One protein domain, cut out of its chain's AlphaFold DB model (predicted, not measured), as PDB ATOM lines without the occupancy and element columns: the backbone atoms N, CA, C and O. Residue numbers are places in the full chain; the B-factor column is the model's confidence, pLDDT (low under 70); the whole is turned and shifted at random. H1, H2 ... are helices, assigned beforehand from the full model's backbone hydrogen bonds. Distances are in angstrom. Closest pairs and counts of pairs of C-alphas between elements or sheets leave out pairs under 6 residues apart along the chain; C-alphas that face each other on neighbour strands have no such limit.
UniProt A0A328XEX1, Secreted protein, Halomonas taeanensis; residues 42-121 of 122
ATOM      1  N   PRO A  42     -23.978   2.441  17.144       79.12
ATOM      2  CA  PRO A  42     -23.843   2.485  15.699       79.12
ATOM      3  C   PRO A  42     -22.526   3.190  15.367       79.12
ATOM      4  O   PRO A  42     -22.294   4.312  15.823       79.12
ATOM      5  N   LEU A  43     -21.676   2.493  14.620       90.88
ATOM      6  CA  LEU A  43     -20.454   3.016  14.024       90.88
ATOM      7  C   LEU A  43     -20.685   3.120  12.519       90.88
ATOM      8  O   LEU A  43     -21.361   2.267  11.936       90.88
ATOM      9  N   ASP A  44     -20.161   4.175  11.914       93.56
ATOM     10  CA  ASP A  44     -20.354   4.471  10.499       93.56
ATOM     11  C   ASP A  44     -19.248   3.839   9.638       93.56
ATOM     12  O   ASP A  44     -19.484   3.498   8.476       93.56
ATOM     13  N   VAL A  45     -18.044   3.667  10.201       96.50
ATOM     14  CA  VAL A  45     -16.855   3.210   9.470       96.50
ATOM     15  C   VAL A  45     -16.329   1.874   9.991       96.50
ATOM     16  O   VAL A  45     -16.031   0.974   9.205       96.50
ATOM     17  N   LEU A  46     -16.168   1.758  11.304       95.19
ATOM     18  CA  LEU A  46     -15.592   0.603  11.981       95.19
ATOM     19  C   LEU A  46     -16.641  -0.490  12.217       95.19
ATOM     20  O   LEU A  46     -17.840  -0.231  12.335       95.19
ATOM     21  N   GLY A  47     -16.181  -1.740  12.300       92.88
ATOM     22  CA  GLY A  47     -17.054  -2.868  12.615       92.88
ATOM     23  C   GLY A  47     -17.467  -2.900  14.089       92.88
ATOM     24  O   GLY A  47     -16.847  -2.271  14.945       92.88
ATOM     25  N   SER A  48     -18.486  -3.703  14.412       91.31
ATOM     26  CA  SER A  48     -18.881  -3.921  15.810       91.31
ATOM     27  C   SER A  48     -17.735  -4.501  16.639       91.31
ATOM     28  O   SER A  48     -17.471  -3.994  17.710       91.31
ATOM     29  N   HIS A  49     -16.984  -5.485  16.143       92.88
ATOM     30  CA  HIS A  49     -15.816  -5.997  16.881       92.88
ATOM     31  C   HIS A  49     -14.795  -4.890  17.195       92.88
ATOM     32  O   HIS A  49     -14.398  -4.710  18.345       92.88
ATOM     33  N   ASP A  50     -14.452  -4.079  16.190       95.06
ATOM     34  CA  ASP A  50     -13.468  -2.999  16.312       95.06
ATOM     35  C   ASP A  50     -13.834  -2.010  17.427       95.06
ATOM     36  O   ASP A  50     -12.999  -1.656  18.261       95.06
ATOM     37  N   GLY A  51     -15.095  -1.574  17.481       94.62
ATOM     38  CA  GLY A  51     -15.536  -0.647  18.521       94.62
ATOM     39  C   GLY A  51     -15.495  -1.245  19.928       94.62
ATOM     40  O   GLY A  51     -15.271  -0.519  20.896       94.62
ATOM     41  N   GLU A  52     -15.705  -2.554  20.044       94.25
ATOM     42  CA  GLU A  52     -15.797  -3.283  21.308       94.25
ATOM     43  C   GLU A  52     -14.386  -3.430  21.895       94.25
ATOM     44  O   GLU A  52     -14.150  -3.134  23.072       94.25
ATOM     45  N   VAL A  53     -13.419  -3.747  21.025       96.19
ATOM     46  CA  VAL A  53     -11.984  -3.713  21.325       96.19
ATOM     47  C   VAL A  53     -11.551  -2.309  21.737       96.19
ATOM     48  O   VAL A  53     -10.986  -2.143  22.818       96.19
ATOM     49  N   LEU A  54     -11.854  -1.277  20.941       96.19
ATOM     50  CA  LEU A  54     -11.461   0.103  21.255       96.19
ATOM     51  C   LEU A  54     -12.054   0.595  22.580       96.19
ATOM     52  O   LEU A  54     -11.377   1.305  23.329       96.19
ATOM     53  N   LEU A  55     -13.286   0.198  22.906       95.25
ATOM     54  CA  LEU A  55     -13.909   0.503  24.191       95.25
ATOM     55  C   LEU A  55     -13.089  -0.076  25.351       95.25
ATOM     56  O   LEU A  55     -12.753   0.649  26.290       95.25
ATOM     57  N   GLN A  56     -12.740  -1.364  25.288       95.44
ATOM     58  CA  GLN A  56     -11.958  -2.016  26.342       95.44
ATOM     59  C   GLN A  56     -10.526  -1.485  26.415       95.44
ATOM     60  O   GLN A  56     -10.036  -1.218  27.510       95.44
ATOM     61  N   VAL A  57      -9.868  -1.252  25.277       96.31
ATOM     62  CA  VAL A  57      -8.534  -0.633  25.233       96.31
ATOM     63  C   VAL A  57      -8.559   0.736  25.912       96.31
ATOM     64  O   VAL A  57      -7.730   1.008  26.778       96.31
ATOM     65  N   THR A  58      -9.550   1.576  25.602       95.56
ATOM     66  CA  THR A  58      -9.684   2.902  26.226       95.56
ATOM     67  C   THR A  58      -9.862   2.792  27.743       95.56
ATOM     68  O   THR A  58      -9.253   3.557  28.491       95.56
ATOM     69  N   LYS A  59     -10.647   1.816  28.217       94.75
ATOM     70  CA  LYS A  59     -10.845   1.554  29.652       94.75
ATOM     71  C   LYS A  59      -9.567   1.086  30.350       94.75
ATOM     72  O   LYS A  59      -9.328   1.490  31.485       94.75
ATOM     73  N   HIS A  60      -8.751   0.270  29.683       95.88
ATOM     74  CA  HIS A  60      -7.454  -0.178  30.206       95.88
ATOM     75  C   HIS A  60      -6.427   0.955  30.267       95.88
ATOM     76  O   HIS A  60      -5.688   1.048  31.245       95.88
ATOM     77  N   LEU A  61      -6.396   1.835  29.259       94.81
ATOM     78  CA  LEU A  61      -5.476   2.978  29.212       94.81
ATOM     79  C   LEU A  61      -5.857   4.085  30.203       94.81
ATOM     80  O   LEU A  61      -4.985   4.688  30.828       94.81
ATOM     81  N   PHE A  62      -7.155   4.343  30.368       93.75
ATOM     82  CA  PHE A  62      -7.675   5.414  31.217       93.75
ATOM     83  C   PHE A  62      -8.711   4.868  32.207       93.75
ATOM     84  O   PHE A  62      -9.907   5.145  32.070       93.75
ATOM     85  N   PRO A  63      -8.295   4.076  33.213       93.56
ATOM     86  CA  PRO A  63      -9.227   3.452  34.141       93.56
ATOM     87  C   PRO A  63      -9.834   4.493  35.089       93.56
ATOM     88  O   PRO A  63      -9.139   5.125  35.888       93.56
ATOM     89  N   HIS A  64     -11.157   4.646  35.033       93.25
ATOM     90  CA  HIS A  64     -11.923   5.529  35.907       93.25
ATOM     91  C   HIS A  64     -12.916   4.709  36.740       93.25
ATOM     92  O   HIS A  64     -13.911   4.207  36.206       93.25
ATOM     93  N   PRO A  65     -12.683   4.564  38.057       88.56
ATOM     94  CA  PRO A  65     -13.605   3.855  38.936       88.56
ATOM     95  C   PRO A  65     -15.001   4.490  38.913       88.56
ATOM     96  O   PRO A  65     -15.153   5.674  39.202       88.56
ATOM     97  N   GLY A  66     -16.023   3.694  38.589       81.00
ATOM     98  CA  GLY A  66     -17.422   4.132  38.583       81.00
ATOM     99  C   GLY A  66     -17.859   4.927  37.348       81.00
ATOM    100  O   GLY A  66     -19.015   5.339  37.300       81.00
ATOM    101  N   LEU A  67     -16.983   5.128  36.356       86.19
ATOM    102  CA  LEU A  67     -17.374   5.719  35.078       86.19
ATOM    103  C   LEU A  67     -18.047   4.670  34.189       86.19
ATOM    104  O   LEU A  67     -17.588   3.533  34.087       86.19
ATOM    105  N   GLU A  68     -19.139   5.057  33.541       84.44
ATOM    106  CA  GLU A  68     -19.922   4.152  32.703       84.44
ATOM    107  C   GLU A  68     -19.331   3.982  31.303       84.44
ATOM    108  O   GLU A  68     -18.786   4.922  30.720       84.44
ATOM    109  N   ASP A  69     -19.542   2.802  30.716       87.94
ATOM    110  CA  ASP A  69     -19.104   2.471  29.355       87.94
ATOM    111  C   ASP A  69     -19.633   3.464  28.309       87.94
ATOM    112  O   ASP A  69     -18.935   3.766  27.346       87.94
ATOM    113  N   ALA A  70     -20.819   4.047  28.523       85.94
ATOM    114  CA  ALA A  70     -21.385   5.071  27.644       85.94
ATOM    115  C   ALA A  70     -20.480   6.308  27.501       85.94
ATOM    116  O   ALA A  70     -20.455   6.928  26.440       85.94
ATOM    117  N   VAL A  71     -19.719   6.655  28.546       88.00
ATOM    118  CA  VAL A  71     -18.788   7.787  28.498       88.00
ATOM    119  C   VAL A  71     -17.555   7.430  27.670       88.00
ATOM    120  O   VAL A  71     -17.154   8.201  26.802       88.00
ATOM    121  N   TYR A  72     -16.993   6.236  27.869       91.69
ATOM    122  CA  TYR A  72     -15.889   5.734  27.046       91.69
ATOM    123  C   TYR A  72     -16.287   5.547  25.580       91.69
ATOM    124  O   TYR A  72     -15.475   5.744  24.680       91.69
ATOM    125  N   ALA A  73     -17.550   5.232  25.320       91.31
ATOM    126  CA  ALA A  73     -18.053   5.044  23.973       91.31
ATOM    127  C   ALA A  73     -18.043   6.350  23.142       91.31
ATOM    128  O   ALA A  73     -17.963   6.290  21.918       91.31
ATOM    129  N   PHE A  74     -18.017   7.538  23.766       92.56
ATOM    130  CA  PHE A  74     -17.749   8.783  23.030       92.56
ATOM    131  C   PHE A  74     -16.355   8.798  22.392       92.56
ATOM    132  O   PHE A  74     -16.221   9.272  21.267       92.56
ATOM    133  N   VAL A  75     -15.347   8.223  23.061       95.06
ATOM    134  CA  VAL A  75     -13.998   8.077  22.493       95.06
ATOM    135  C   VAL A  75     -14.053   7.193  21.252       95.06
ATOM    136  O   VAL A  75     -13.540   7.576  20.206       95.06
ATOM    137  N   VAL A  76     -14.744   6.052  21.335       95.81
ATOM    138  CA  VAL A  76     -14.921   5.138  20.195       95.81
ATOM    139  C   VAL A  76     -15.617   5.841  19.026       95.81
ATOM    140  O   VAL A  76     -15.166   5.722  17.894       95.81
ATOM    141  N   LYS A  77     -16.657   6.642  19.291       94.81
ATOM    142  CA  LYS A  77     -17.363   7.414  18.258       94.81
ATOM    143  C   LYS A  77     -16.474   8.457  17.574       94.81
ATOM    144  O   LYS A  77     -16.594   8.679  16.370       94.81
ATOM    145  N   ASP A  78     -15.609   9.130  18.326       96.50
ATOM    146  CA  ASP A  78     -14.679  10.101  17.746       96.50
ATOM    147  C   ASP A  78     -13.554   9.412  16.957       96.50
ATOM    148  O   ASP A  78     -13.148   9.928  15.913       96.50
ATOM    149  N   LEU A  79     -13.106   8.226  17.387       97.50
ATOM    150  CA  LEU A  79     -12.173   7.384  16.630       97.50
ATOM    151  C   LEU A  79     -12.794   6.846  15.335       97.50
ATOM    152  O   LEU A  79     -12.136   6.867  14.299       97.50
ATOM    153  N   ASP A  80     -14.058   6.426  15.370       97.44
ATOM    154  CA  ASP A  80     -14.814   5.985  14.195       97.44
ATOM    155  C   ASP A  80     -14.956   7.109  13.159       97.44
ATOM    156  O   ASP A  80     -14.615   6.929  11.991       97.44
ATOM    157  N   ARG A  81     -15.312   8.325  13.601       97.75
ATOM    158  CA  ARG A  81     -15.302   9.509  12.728       97.75
ATOM    159  C   ARG A  81     -13.908   9.780  12.159       97.75
ATOM    160  O   ARG A  81     -13.764  10.087  10.980       97.75
ATOM    161  N   ALA A  82     -12.858   9.671  12.972       98.00
ATOM    162  CA  ALA A  82     -11.488   9.863  12.500       98.00
ATOM    163  C   ALA A  82     -11.051   8.778  11.492       98.00
ATOM    164  O   ALA A  82     -10.209   9.050  10.631       98.00
ATOM    165  N   ALA A  83     -11.635   7.579  11.564       98.19
ATOM    166  CA  ALA A  83     -11.420   6.481  10.627       98.19
ATOM    167  C   ALA A  83     -12.052   6.722   9.241       98.19
ATOM    168  O   ALA A  83     -11.810   5.947   8.312       98.19
ATOM    169  N   GLU A  84     -12.802   7.809   9.028       97.81
ATOM    170  CA  GLU A  84     -13.134   8.272   7.673       97.81
ATOM    171  C   GLU A  84     -11.863   8.477   6.829       97.81
ATOM    172  O   GLU A  84     -11.857   8.184   5.632       97.81
ATOM    173  N   ALA A  85     -10.760   8.900   7.461       98.31
ATOM    174  CA  ALA A  85      -9.448   8.944   6.834       98.31
ATOM    175  C   ALA A  85      -8.806   7.547   6.781       98.31
ATOM    176  O   ALA A  85      -8.566   6.913   7.811       98.31
ATOM    177  N   GLU A  86      -8.431   7.109   5.577       97.69
ATOM    178  CA  GLU A  86      -7.891   5.765   5.319       97.69
ATOM    179  C   GLU A  86      -6.651   5.425   6.163       97.69
ATOM    180  O   GLU A  86      -6.519   4.312   6.674       97.69
ATOM    181  N   ALA A  87      -5.757   6.398   6.363       98.12
ATOM    182  CA  ALA A  87      -4.561   6.212   7.184       98.12
ATOM    183  C   ALA A  87      -4.913   5.902   8.650       98.12
ATOM    184  O   ALA A  87      -4.332   4.997   9.248       98.12
ATOM    185  N   THR A  88      -5.890   6.618   9.213       98.06
ATOM    186  CA  THR A  88      -6.369   6.397  10.584       98.06
ATOM    187  C   THR A  88      -7.065   5.050  10.701       98.06
ATOM    188  O   THR A  88      -6.780   4.293  11.624       98.06
ATOM    189  N   ARG A  89      -7.933   4.710   9.743       98.25
ATOM    190  CA  ARG A  89      -8.628   3.418   9.714       98.25
ATOM    191  C   ARG A  89      -7.660   2.247   9.701       98.25
ATOM    192  O   ARG A  89      -7.785   1.341  10.517       98.25
ATOM    193  N   THR A  90      -6.671   2.308   8.814       98.00
ATOM    194  CA  THR A  90      -5.636   1.277   8.682       98.00
ATOM    195  C   THR A  90      -4.852   1.118   9.980       98.00
ATOM    196  O   THR A  90      -4.587  -0.004  10.405       98.00
ATOM    197  N   LEU A  91      -4.509   2.232  10.634       97.81
ATOM    198  CA  LEU A  91      -3.815   2.212  11.918       97.81
ATOM    199  C   LEU A  91      -4.661   1.544  13.007       97.81
ATOM    200  O   LEU A  91      -4.156   0.677  13.717       97.81
ATOM    201  N   LEU A  92      -5.939   1.916  13.122       97.88
ATOM    202  CA  LEU A  92      -6.838   1.363  14.136       97.88
ATOM    203  C   LEU A  92      -7.072  -0.134  13.914       97.88
ATOM    204  O   LEU A  92      -6.828  -0.930  14.818       97.88
ATOM    205  N   GLN A  93      -7.467  -0.532  12.704       97.69
ATOM    206  CA  GLN A  93      -7.726  -1.936  12.371       97.69
ATOM    207  C   GLN A  93      -6.458  -2.792  12.445       97.69
ATOM    208  O   GLN A  93      -6.511  -3.938  12.884       97.69
ATOM    209  N   GLY A  94      -5.303  -2.234  12.071       97.62
ATOM    210  CA  GLY A  94      -4.012  -2.898  12.226       97.62
ATOM    211  C   GLY A  94      -3.656  -3.154  13.692       97.62
ATOM    212  O   GLY A  94      -3.227  -4.256  14.027       97.62
ATOM    213  N   GLY A  95      -3.874  -2.174  14.575       96.19
ATOM    214  CA  GLY A  95      -3.659  -2.333  16.017       96.19
ATOM    215  C   GLY A  95      -4.615  -3.347  16.654       96.19
ATOM    216  O   GLY A  95      -4.174  -4.198  17.421       96.19
ATOM    217  N   ILE A  96      -5.899  -3.308  16.283       96.75
ATOM    218  CA  ILE A  96      -6.906  -4.288  16.724       96.75
ATOM    219  C   ILE A  96      -6.496  -5.698  16.295       96.75
ATOM    220  O   ILE A  96      -6.425  -6.603  17.121       96.75
ATOM    221  N   LYS A  97      -6.116  -5.869  15.024       96.88
ATOM    222  CA  LYS A  97      -5.623  -7.150  14.516       96.88
ATOM    223  C   LYS A  97      -4.383  -7.639  15.271       96.88
ATOM    224  O   LYS A  97      -4.273  -8.832  15.528       96.88
ATOM    225  N   ALA A  98      -3.454  -6.750  15.617       95.94
ATOM    226  CA  ALA A  98      -2.266  -7.129  16.378       95.94
ATOM    227  C   ALA A  98      -2.618  -7.642  17.785       95.94
ATOM    228  O   ALA A  98      -2.010  -8.607  18.244       95.94
ATOM    229  N   LEU A  99      -3.617  -7.042  18.445       96.25
ATOM    230  CA  LEU A  99      -4.127  -7.527  19.732       96.25
ATOM    231  C   LEU A  99      -4.769  -8.913  19.608       96.25
ATOM    232  O   LEU A  99      -4.490  -9.783  20.433       96.25
ATOM    233  N   ASP A 100      -5.585  -9.128  18.577       96.50
ATOM    234  CA  ASP A 100      -6.215 -10.423  18.300       96.50
ATOM    235  C   ASP A 100      -5.167 -11.509  17.982       96.50
ATOM    236  O   ASP A 100      -5.195 -12.616  18.529       96.50
ATOM    237  N   ASP A 101      -4.165 -11.185  17.162       95.50
ATOM    238  CA  ASP A 101      -3.078 -12.109  16.835       95.50
ATOM    239  C   ASP A 101      -2.262 -12.489  18.095       95.50
ATOM    240  O   ASP A 101      -1.964 -13.669  18.303       95.50
ATOM    241  N   ASP A 102      -1.965 -11.534  18.988       93.56
ATOM    242  CA  ASP A 102      -1.281 -11.788  20.273       93.56
ATOM    243  C   ASP A 102      -2.160 -12.554  21.289       93.56
ATOM    244  O   ASP A 102      -1.681 -13.298  22.158       93.56
ATOM    245  N   ALA A 103      -3.480 -12.439  21.157       94.69
ATOM    246  CA  ALA A 103      -4.448 -13.261  21.875       94.69
ATOM    247  C   ALA A 103      -4.616 -14.667  21.276       94.69
ATOM    248  O   ALA A 103      -5.281 -15.507  21.884       94.69
ATOM    249  N   SER A 104      -3.999 -14.952  20.120       92.75
ATOM    250  CA  SER A 104      -4.232 -16.166  19.325       92.75
ATOM    251  C   SER A 104      -5.704 -16.354  18.924       92.75
ATOM    252  O   SER A 104      -6.185 -17.485  18.825       92.75
ATOM    253  N   GLY A 105      -6.434 -15.258  18.708       93.88
ATOM    254  CA  GLY A 105      -7.861 -15.279  18.409       93.88
ATOM    255  C   GLY A 105      -8.552 -13.991  18.834       93.88
ATOM    256  O   GLY A 105      -8.057 -12.907  18.583       93.88
ATOM    257  N   ASP A 106      -9.716 -14.115  19.461       95.56
ATOM    258  CA  ASP A 106     -10.471 -12.967  19.957       95.56
ATOM    259  C   ASP A 106      -9.860 -12.440  21.266       95.56
ATOM    260  O   ASP A 106      -9.945 -13.092  22.313       95.56
ATOM    261  N   TRP A 107      -9.255 -11.250  21.223       97.00
ATOM    262  CA  TRP A 107      -8.684 -10.614  22.409       97.00
ATOM    263  C   TRP A 107      -9.745 -10.279  23.475       97.00
ATOM    264  O   TRP A 107      -9.452 -10.325  24.675       97.00
ATOM    265  N   LEU A 108     -11.003 -10.031  23.090       95.94
ATOM    266  CA  LEU A 108     -12.096  -9.770  24.036       95.94
ATOM    267  C   LEU A 108     -12.476 -11.009  24.854       95.94
ATOM    268  O   LEU A 108     -12.981 -10.867  25.969       95.94
ATOM    269  N   ALA A 109     -12.186 -12.214  24.353       96.50
ATOM    270  CA  ALA A 109     -12.459 -13.468  25.054       96.50
ATOM    271  C   ALA A 109     -11.488 -13.750  26.217       96.50
ATOM    272  O   ALA A 109     -11.718 -14.657  27.021       96.50
ATOM    273  N   LEU A 110     -10.395 -12.990  26.319       96.38
ATOM    274  CA  LEU A 110      -9.415 -13.119  27.392       96.38
ATOM    275  C   LEU A 110      -9.966 -12.636  28.741       96.38
ATOM    276  O   LEU A 110     -10.861 -11.795  28.817       96.38
ATOM    277  N   ALA A 111      -9.367 -13.107  29.837       96.69
ATOM    278  CA  ALA A 111      -9.632 -12.530  31.150       96.69
ATOM    279  C   ALA A 111      -9.193 -11.054  31.185       96.69
ATOM    280  O   ALA A 111      -8.170 -10.689  30.609       96.69
ATOM    281  N   THR A 112      -9.914 -10.203  31.922       93.88
ATOM    282  CA  THR A 112      -9.653  -8.750  31.983       93.88
ATOM    283  C   THR A 112      -8.204  -8.400  32.337       93.88
ATOM    284  O   THR A 112      -7.653  -7.437  31.815       93.88
ATOM    285  N   ASN A 113      -7.564  -9.188  33.206       95.50
ATOM    286  CA  ASN A 113      -6.157  -8.984  33.547       95.50
ATOM    287  C   ASN A 113      -5.223  -9.277  32.359       95.50
ATOM    288  O   ASN A 113      -4.273  -8.540  32.129       95.50
ATOM    289  N   ASP A 114      -5.512 -10.314  31.578       96.25
ATOM    290  CA  ASP A 114      -4.693 -10.704  30.425       96.25
ATOM    291  C   ASP A 114      -4.880  -9.741  29.247       96.25
ATOM    292  O   ASP A 114      -3.944  -9.508  28.484       96.25
ATOM    293  N   GLN A 115      -6.071  -9.150  29.122       96.81
ATOM    294  CA  GLN A 115      -6.324  -8.023  28.226       96.81
ATOM    295  C   GLN A 115      -5.434  -6.826  28.591       96.81
ATOM    296  O   GLN A 115      -4.710  -6.305  27.741       96.81
ATOM    297  N   TYR A 116      -5.450  -6.430  29.868       95.62
ATOM    298  CA  TYR A 116      -4.664  -5.306  30.377       95.62
ATOM    299  C   TYR A 116      -3.163  -5.493  30.140       95.62
ATOM    300  O   TYR A 116      -2.509  -4.579  29.645       95.62
ATOM    301  N   LEU A 117      -2.618  -6.675  30.450       94.06
ATOM    302  CA  LEU A 117      -1.186  -6.955  30.291       94.06
ATOM    303  C   LEU A 117      -0.703  -6.750  28.852       94.06
ATOM    304  O   LEU A 117       0.389  -6.225  28.648       94.06
ATOM    305  N   ARG A 118      -1.525  -7.119  27.866       92.88
ATOM    306  CA  ARG A 118      -1.205  -6.940  26.445       92.88
ATOM    307  C   ARG A 118      -1.241  -5.476  26.039       92.88
ATOM    308  O   ARG A 118      -0.297  -4.993  25.426       92.88
ATOM    309  N   VAL A 119      -2.271  -4.743  26.457       93.06
ATOM    310  CA  VAL A 119      -2.375  -3.298  26.195       93.06
ATOM    311  C   VAL A 119      -1.231  -2.529  26.858       93.06
ATOM    312  O   VAL A 119      -0.685  -1.614  26.257       93.06
ATOM    313  N   ALA A 120      -0.824  -2.923  28.065       89.56
ATOM    314  CA  ALA A 120       0.290  -2.311  28.786       89.56
ATOM    315  C   ALA A 120       1.670  -2.589  28.155       89.56
ATOM    316  O   ALA A 120       2.647  -1.954  28.548       89.56
ATOM    317  N   SER A 121       1.761  -3.542  27.222       82.69
ATOM    318  CA  SER A 121       2.996  -3.878  26.501       82.69
ATOM    319  C   SER A 121       3.143  -3.217  25.125       82.69
ATOM    320  O   SER A 121       4.188  -3.397  24.499       82.69
TER     321      SER A 121
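Overview. This is residues 42 to 121 of the 122 residues of the protein "Secreted protein" of Halomonas taeanensis (UniProt A0A328XEX1). The longest helix, H3, and H2 make a V, joined at its point by a tight link, and H1 sits in the middle between the two arms and crosses each of them. The short H4 packs across the last part of H1, on residues 57 to 61. The printed part has 80 residues with four named helices, in the order H1, H2, H3, H4, and no named strand; the class is all helix. The whole is compact, with a radius of gyration of the C-alphas of 12.3 A, and the C-alphas span 32 by 31 by 19 A along their three main axes.

Along the chain. H3, residues 86 to 102, measures 24.0 A from first to last C-alpha, beginning with C-alpha 86 at (-7.891, 5.765, 5.319). H2, residues 69 to 82, measures 19.9 A and comes before H3 in the chain. H1, residues 48 to 61, measures 20.2 A, from C-alpha 48 at (-18.881, -3.921, 15.810). H4, residues 112 to 119, is short, 10.8 A, and ends with C-alpha 119 at (-2.375, -3.298, 26.195).

Arrangement. H3 touches H1 with residues 93 to 96 alone, on residues 50 to 54 of H1; the closest C-alphas, of Asp 50 and Ile 96, are 6.7 A apart, and the lines are about perpendicular at 77 degrees. H1 is the hub, touching the three other helices, and the helix packing is mostly crossed. H1 touches H2 with 11 pairs of C-alphas within 8 A, the closest being Gly 51 and Val 76 at 6.1 A, at a steep tilt of 64 degrees, opposite ways. H1 touches H4 with residues 57 to 61 alone; the closest C-alphas, of His 60 and Tyr 116, are 5.8 A apart, and the lines are about perpendicular at 86 degrees. H3 and H4 only just touch, with 3 pairs of C-alphas within 8 A, residues 99 to 102 of H3 alone taking part; the closest C-alphas, of Leu 99 and Arg 118, are 7.3 A apart. H2 and H3 are close but not clearly touching, at a steep tilt of 51 degrees, opposite ways, with the closest C-alphas, of Ala 82 and Thr 88, 6.5 A apart. H2 and H4 are apart. In H1, H3 and H4 every O i to N i+4 pair is within hydrogen-bond range; in H2 it is 8 of 10.

Size, cuts and confidence. The two C-alphas farthest apart, those of Gly 66 and Glu 86, are 34.6 A apart. The printed part has no cut. The link from H2 to H3 is tight, those from H1 to H2 and from H3 to H4 are short, and no link is long. The mean pLDDT of the printed part is 94.3, and no printed residue is under 70.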